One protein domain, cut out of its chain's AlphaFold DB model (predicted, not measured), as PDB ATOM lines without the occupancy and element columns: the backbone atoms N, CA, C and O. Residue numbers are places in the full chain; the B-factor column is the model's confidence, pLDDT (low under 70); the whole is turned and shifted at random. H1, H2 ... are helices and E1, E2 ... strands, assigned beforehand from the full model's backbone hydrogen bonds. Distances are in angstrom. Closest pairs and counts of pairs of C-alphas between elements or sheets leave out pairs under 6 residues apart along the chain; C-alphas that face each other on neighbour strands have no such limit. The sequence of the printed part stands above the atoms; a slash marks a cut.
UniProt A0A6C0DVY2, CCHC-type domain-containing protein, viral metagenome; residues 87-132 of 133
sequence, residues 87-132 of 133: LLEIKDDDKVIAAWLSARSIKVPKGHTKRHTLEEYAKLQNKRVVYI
ATOM      1  N   LEU A  87      78.778  72.003   9.731       89.50
ATOM      2  CA  LEU A  87      79.614  72.884  10.546       89.50
ATOM      3  C   LEU A  87      79.260  72.726  12.029       89.50
ATOM      4  O   LEU A  87      78.092  72.669  12.413       89.50
ATOM      5  N   LEU A  88      80.287  72.640  12.868       89.00
ATOM      6  CA  LEU A  88      80.189  72.685  14.321       89.00
ATOM      7  C   LEU A  88      80.835  73.987  14.771       89.00
ATOM      8  O   LEU A  88      82.050  74.065  14.943       89.00
ATOM      9  N   GLU A  89      80.010  75.011  14.929       91.19
ATOM     10  CA  GLU A  89      80.443  76.305  15.440       91.19
ATOM     11  C   GLU A  89      80.521  76.249  16.963       91.19
ATOM     12  O   GLU A  89      79.555  75.892  17.644       91.19
ATOM     13  N   ILE A  90      81.690  76.567  17.508       91.38
ATOM     14  CA  ILE A  90      81.893  76.628  18.951       91.38
ATOM     15  C   ILE A  90      82.790  77.802  19.299       91.38
ATOM     16  O   ILE A  90      83.750  78.102  18.590       91.38
ATOM     17  N   LYS A  91      82.484  78.469  20.412       91.38
ATOM     18  CA  LYS A  91      83.366  79.503  20.941       91.38
ATOM     19  C   LYS A  91      84.707  78.893  21.321       91.38
ATOM     20  O   LYS A  91      84.733  77.832  21.950       91.38
ATOM     21  N   ASP A  92      85.794  79.576  20.972       89.56
ATOM     22  CA  ASP A  92      87.148  79.131  21.290       89.56
ATOM     23  C   ASP A  92      87.510  79.333  22.773       89.56
ATOM     24  O   ASP A  92      88.383  80.118  23.137       89.56
ATOM     25  N   ASP A  93      86.789  78.639  23.650       91.62
ATOM     26  CA  ASP A  93      86.971  78.673  25.095       91.62
ATOM     27  C   ASP A  93      86.984  77.247  25.651       91.62
ATOM     28  O   ASP A  93      86.076  76.436  25.450       91.62
ATOM     29  N   ASP A  94      88.028  76.957  26.413       88.88
ATOM     30  CA  ASP A  94      88.318  75.668  27.018       88.88
ATOM     31  C   ASP A  94      87.227  75.173  27.989       88.88
ATOM     32  O   ASP A  94      87.085  73.964  28.210       88.88
ATOM     33  N   LYS A  95      86.451  76.094  28.579       90.38
ATOM     34  CA  LYS A  95      85.267  75.786  29.398       90.38
ATOM     35  C   LYS A  95      84.075  75.404  28.529       90.38
ATOM     36  O   LYS A  95      83.368  74.451  28.857       90.38
ATOM     37  N   VAL A  96      83.868  76.116  27.421       91.06
ATOM     38  CA  VAL A  96      82.762  75.869  26.482       91.06
ATOM     39  C   VAL A  96      82.956  74.522  25.791       91.06
ATOM     40  O   VAL A  96      82.029  73.714  25.750       91.06
ATOM     41  N   ILE A  97      84.179  74.228  25.350       91.19
ATOM     42  CA  ILE A  97      84.534  72.938  24.745       91.19
ATOM     43  C   ILE A  97      84.340  71.797  25.754       91.19
ATOM     44  O   ILE A  97      83.742  70.775  25.421       91.19
ATOM     45  N   ALA A  98      84.777  71.968  27.008       90.25
ATOM     46  CA  ALA A  98      84.583  70.957  28.051       90.25
ATOM     47  C   ALA A  98      83.096  70.692  28.346       90.25
ATOM     48  O   ALA A  98      82.683  69.534  28.422       90.25
ATOM     49  N   ALA A  99      82.290  71.750  28.477       91.31
ATOM     50  CA  ALA A  99      80.851  71.636  28.701       91.31
ATOM     51  C   ALA A  99      80.159  70.913  27.536       91.31
ATOM     52  O   ALA A  99      79.329  70.031  27.751       91.31
ATOM     53  N   TRP A 100      80.556  71.232  26.303       92.12
ATOM     54  CA  TRP A 100      80.027  70.607  25.097       92.12
ATOM     55  C   TRP A 100      80.366  69.112  25.009       92.12
ATOM     56  O   TRP A 100      79.488  68.300  24.709       92.12
ATOM     57  N   LEU A 101      81.618  68.735  25.302       91.88
ATOM     58  CA  LEU A 101      82.060  67.335  25.324       91.88
ATOM     59  C   LEU A 101      81.335  66.552  26.425       91.88
ATOM     60  O   LEU A 101      80.846  65.447  26.183       91.88
ATOM     61  N   SER A 102      81.190  67.156  27.609       91.38
ATOM     62  CA  SER A 102      80.471  66.567  28.740       91.38
ATOM     63  C   SER A 102      78.988  66.345  28.439       91.38
ATOM     64  O   SER A 102      78.456  65.293  28.780       91.38
ATOM     65  N   ALA A 103      78.317  67.290  27.773       90.75
ATOM     66  CA  ALA A 103      76.908  67.162  27.386       90.75
ATOM     67  C   ALA A 103      76.650  65.991  26.418       90.75
ATOM     68  O   ALA A 103      75.535  65.482  26.341       90.75
ATOM     69  N   ARG A 104      77.682  65.549  25.689       89.31
ATOM     70  CA  ARG A 104      77.644  64.391  24.781       89.31
ATOM     71  C   ARG A 104      78.279  63.133  25.373       89.31
ATOM     72  O   ARG A 104      78.474  62.159  24.651       89.31
ATOM     73  N   SER A 105      78.603  63.143  26.666       89.88
ATOM     74  CA  SER A 105      79.248  62.025  27.364       89.88
ATOM     75  C   SER A 105      80.595  61.602  26.752       89.88
ATOM     76  O   SER A 105      80.990  60.439  26.854       89.88
ATOM     77  N   ILE A 106      81.320  62.538  26.131       89.19
ATOM     78  CA  ILE A 106      82.630  62.289  25.520       89.19
ATOM     79  C   ILE A 106      83.711  62.518  26.575       89.19
ATOM     80  O   ILE A 106      83.848  63.611  27.125       89.19
ATOM     81  N   LYS A 107      84.497  61.476  26.860       88.06
ATOM     82  CA  LYS A 107      85.626  61.556  27.792       88.06
ATOM     83  C   LYS A 107      86.887  61.970  27.045       88.06
ATOM     84  O   LYS A 107      87.207  61.391  26.013       88.06
ATOM     85  N   VAL A 108      87.619  62.928  27.603       86.75
ATOM     86  CA  VAL A 108      88.934  63.328  27.090       86.75
ATOM     87  C   VAL A 108      89.965  62.283  27.540       86.75
ATOM     88  O   VAL A 108      90.114  62.078  28.752       86.75
ATOM     89  N   PRO A 109      90.655  61.589  26.616       85.94
ATOM     90  CA  PRO A 109      91.703  60.642  26.977       85.94
ATOM     91  C   PRO A 109      92.876  61.359  27.661       85.94
ATOM     92  O   PRO A 109      93.171  62.522  27.375       85.94
ATOM     93  N   LYS A 110      93.578  60.666  28.565       78.56
ATOM     94  CA  LYS A 110      94.758  61.229  29.240       78.56
ATOM     95  C   LYS A 110      95.836  61.559  28.200       78.56
ATOM     96  O   LYS A 110      96.274  60.667  27.486       78.56
ATOM     97  N   GLY A 111      96.255  62.823  28.137       81.62
ATOM     98  CA  GLY A 111      97.284  63.310  27.207       81.62
ATOM     99  C   GLY A 111      96.757  64.044  25.970       81.62
ATOM    100  O   GLY A 111      97.553  64.660  25.269       81.62
ATOM    101  N   HIS A 112      95.442  64.049  25.722       83.75
ATOM    102  CA  HIS A 112      94.846  64.802  24.613       83.75
ATOM    103  C   HIS A 112      94.274  66.141  25.090       83.75
ATOM    104  O   HIS A 112      93.744  66.258  26.198       83.75
ATOM    105  N   THR A 113      94.365  67.167  24.242       89.00
ATOM    106  CA  THR A 113      93.719  68.460  24.497       89.00
ATOM    107  C   THR A 113      92.231  68.384  24.157       89.00
ATOM    108  O   THR A 113      91.814  67.643  23.267       89.00
ATOM    109  N   LYS A 114      91.405  69.182  24.843       89.00
ATOM    110  CA  LYS A 114      89.946  69.200  24.631       89.00
ATOM    111  C   LYS A 114      89.576  69.576  23.192       89.00
ATOM    112  O   LYS A 114      88.670  68.978  22.621       89.00
ATOM    113  N   ARG A 115      90.309  70.534  22.604       89.38
ATOM    114  CA  ARG A 115      90.196  70.917  21.186       89.38
ATOM    115  C   ARG A 115      90.442  69.729  20.262       89.38
ATOM    116  O   ARG A 115      89.625  69.444  19.397       89.38
ATOM    117  N   HIS A 116      91.518  68.988  20.505       90.25
ATOM    118  CA  HIS A 116      91.855  67.826  19.696       90.25
ATOM    119  C   HIS A 116      90.785  66.729  19.789       90.25
ATOM    120  O   HIS A 116      90.343  66.217  18.765       90.25
ATOM    121  N   THR A 117      90.274  66.440  20.991       90.62
ATOM    122  CA  THR A 117      89.159  65.491  21.170       90.62
ATOM    123  C   THR A 117      87.884  65.945  20.449       90.62
ATOM    124  O   THR A 117      87.160  65.120  19.891       90.62
ATOM    125  N   LEU A 118      87.597  67.251  20.430       91.62
ATOM    126  CA  LEU A 118      86.459  67.808  19.697       91.62
ATOM    127  C   LEU A 118      86.622  67.655  18.177       91.62
ATOM    128  O   LEU A 118      85.665  67.301  17.492       91.62
ATOM    129  N   GLU A 119      87.820  67.899  17.651       91.44
ATOM    130  CA  GLU A 119      88.131  67.761  16.225       91.44
ATOM    131  C   GLU A 119      88.093  66.304  15.755       91.44
ATOM    132  O   GLU A 119      87.554  66.018  14.686       91.44
ATOM    133  N   GLU A 120      88.609  65.370  16.557       90.19
ATOM    134  CA  GLU A 120      88.486  63.932  16.293       90.19
ATOM    135  C   GLU A 120      87.020  63.493  16.277       90.19
ATOM    136  O   GLU A 120      86.582  62.812  15.347       90.19
ATOM    137  N   TYR A 121      86.232  63.942  17.258       89.44
ATOM    138  CA  TYR A 121      84.799  63.674  17.286       89.44
ATOM    139  C   TYR A 121      84.086  64.247  16.056       89.44
ATOM    140  O   TYR A 121      83.260  63.571  15.443       89.44
ATOM    141  N   ALA A 122      84.407  65.485  15.674       89.69
ATOM    142  CA  ALA A 122      83.819  66.122  14.506       89.69
ATOM    143  C   ALA A 122      84.125  65.331  13.228       89.69
ATOM    144  O   ALA A 122      83.204  65.051  12.467       89.69
ATOM    145  N   LYS A 123      85.368  64.866  13.043       87.81
ATOM    146  CA  LYS A 123      85.744  63.997  11.915       87.81
ATOM    147  C   LYS A 123      84.932  62.701  11.884       87.81
ATOM    148  O   LYS A 123      84.406  62.352  10.832       87.81
ATOM    149  N   LEU A 124      84.767  62.028  13.026       87.31
ATOM    150  CA  LEU A 124      83.963  60.798  13.129       87.31
ATOM    151  C   LEU A 124      82.482  61.007  12.791       87.31
ATOM    152  O   LEU A 124      81.794  60.055  12.436       87.31
ATOM    153  N   GLN A 125      81.979  62.231  12.931       85.25
ATOM    154  CA  GLN A 125      80.585  62.591  12.667       85.25
ATOM    155  C   GLN A 125      80.396  63.322  11.330       85.25
ATOM    156  O   GLN A 125      79.341  63.916  11.121       85.25
ATOM    157  N   ASN A 126      81.407  63.319  10.452       84.69
ATOM    158  CA  ASN A 126      81.420  64.081   9.199       84.69
ATOM    159  C   ASN A 126      81.098  65.580   9.404       84.69
ATOM    160  O   ASN A 126      80.291  66.188   8.698       84.69
ATOM    161  N   LYS A 127      81.720  66.182  10.424       89.19
ATOM    162  CA  LYS A 127      81.583  67.599  10.782       89.19
ATOM    163  C   LYS A 127      82.912  68.331  10.694       89.19
ATOM    164  O   LYS A 127      83.976  67.740  10.872       89.19
ATOM    165  N   ARG A 128      82.850  69.639  10.456       88.44
ATOM    166  CA  ARG A 128      83.997  70.552  10.510       88.44
ATOM    167  C   ARG A 128      83.816  71.519  11.667       88.44
ATOM    168  O   ARG A 128      82.823  72.238  11.709       88.44
ATOM    169  N   VAL A 129      84.774  71.546  12.589       90.19
ATOM    170  CA  VAL A 129      84.772  72.513  13.694       90.19
ATOM    171  C   VAL A 129      85.157  73.887  13.158       90.19
ATOM    172  O   VAL A 129      86.139  74.019  12.425       90.19
ATOM    173  N   VAL A 130      84.379  74.901  13.521       91.69
ATOM    174  CA  VAL A 130      84.679  76.310  13.272       91.69
ATOM    175  C   VAL A 130      84.713  77.008  14.622       91.69
ATOM    176  O   VAL A 130      83.721  77.033  15.349       91.69
ATOM    177  N   TYR A 131      85.877  77.545  14.964       90.81
ATOM    178  CA  TYR A 131      86.067  78.293  16.194       90.81
ATOM    179  C   TYR A 131      85.645  79.745  15.975       90.81
ATOM    180  O   TYR A 131      86.208  80.429  15.121       90.81
ATOM    181  N   ILE A 132      84.643  80.196  16.727       90.62
ATOM    182  CA  ILE A 132      84.212  81.599  16.752       90.62
ATOM    183  C   ILE A 132      84.890  82.321  17.925       90.62
ATOM    184  O   ILE A 132      85.053  81.740  19.005       90.62
TER     185      ILE A 132
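Overview. This is residues 87 to 132 of the 133 residues of the protein "CCHC-type domain-containing protein" of viral metagenome (UniProt A0A6C0DVY2). A small two-stranded parallel sheet, E1 beside E2, has both helices to one side of it and its other face bare. H2 packs mainly over E2, H1 lies nearer to E1, and the link of residues 104 to 113 loops round on the side of the helices away from the sheet. The printed part has 46 residues, with two named strands and two named helices in the order E1, H1, H2, E2, and its class is mixed, helices and strands. It is compact, with a radius of gyration of the C-alphas of 9.7 A, and spans 26 by 21 by 18 A.

Along the chain. The longer strand, E2, is residues 127 to 132 and measures 15.4 A from first to last C-alpha, ending with C-alpha 132 at (84.212, 81.599, 16.752). Its neighbour E1 is residues 87 to 91, 12.9 A long, and begins with C-alpha 87 at (79.614, 72.884, 10.546). H2, the longest helix by residues, is residues 114 to 124, 15.4 A long, with C-alpha 114 at (89.946, 69.200, 24.631). H1 is residues 94 to 103, 14.2 A long.

Arrangement. E1 and E2 are parallel neighbours, with 30 degrees between their N-to-C directions. C-alphas 88 and 129 face each other at 4.6 A. N 88 and O 128, 2.8 A apart, and N 130 and O 88, 2.9 A apart, are within hydrogen-bond range. H2 comes closest to E2 at the C-alphas of Ala 122 and Arg 128, 6.0 A apart. Its closest C-alpha pair with E1 is Leu 88 and Ala 122, 7.5 A apart. H1 comes closest to E1 at the C-alphas of Ile 90 and Ile 97, 7.4 A apart, while H1 and E2 are apart. H1 and H2 touch, their closest C-alphas being those of Ile 97 and Lys 114, 6.6 A apart. They run the same way at a steep tilt of 46 degrees. In both H1 and H2, every O i to N i+4 pair is within hydrogen-bond range. E1, H1, H2 and E2 form a strand-helix-strand unit, two parallel neighbour strands with helices between them along the chain, and its crossover is right-handed.

Size, cuts and confidence. The two C-alphas farthest apart are those of Leu 87 and Lys 110, 26.7 A. The printed part has no cut. The links E1 to H1 and H2 to E2 are tight, with 2 residues each, and H1 to H2 is a short link of 10 residues. The mean pLDDT of the printed part is 89.2, and no printed residue is under 70.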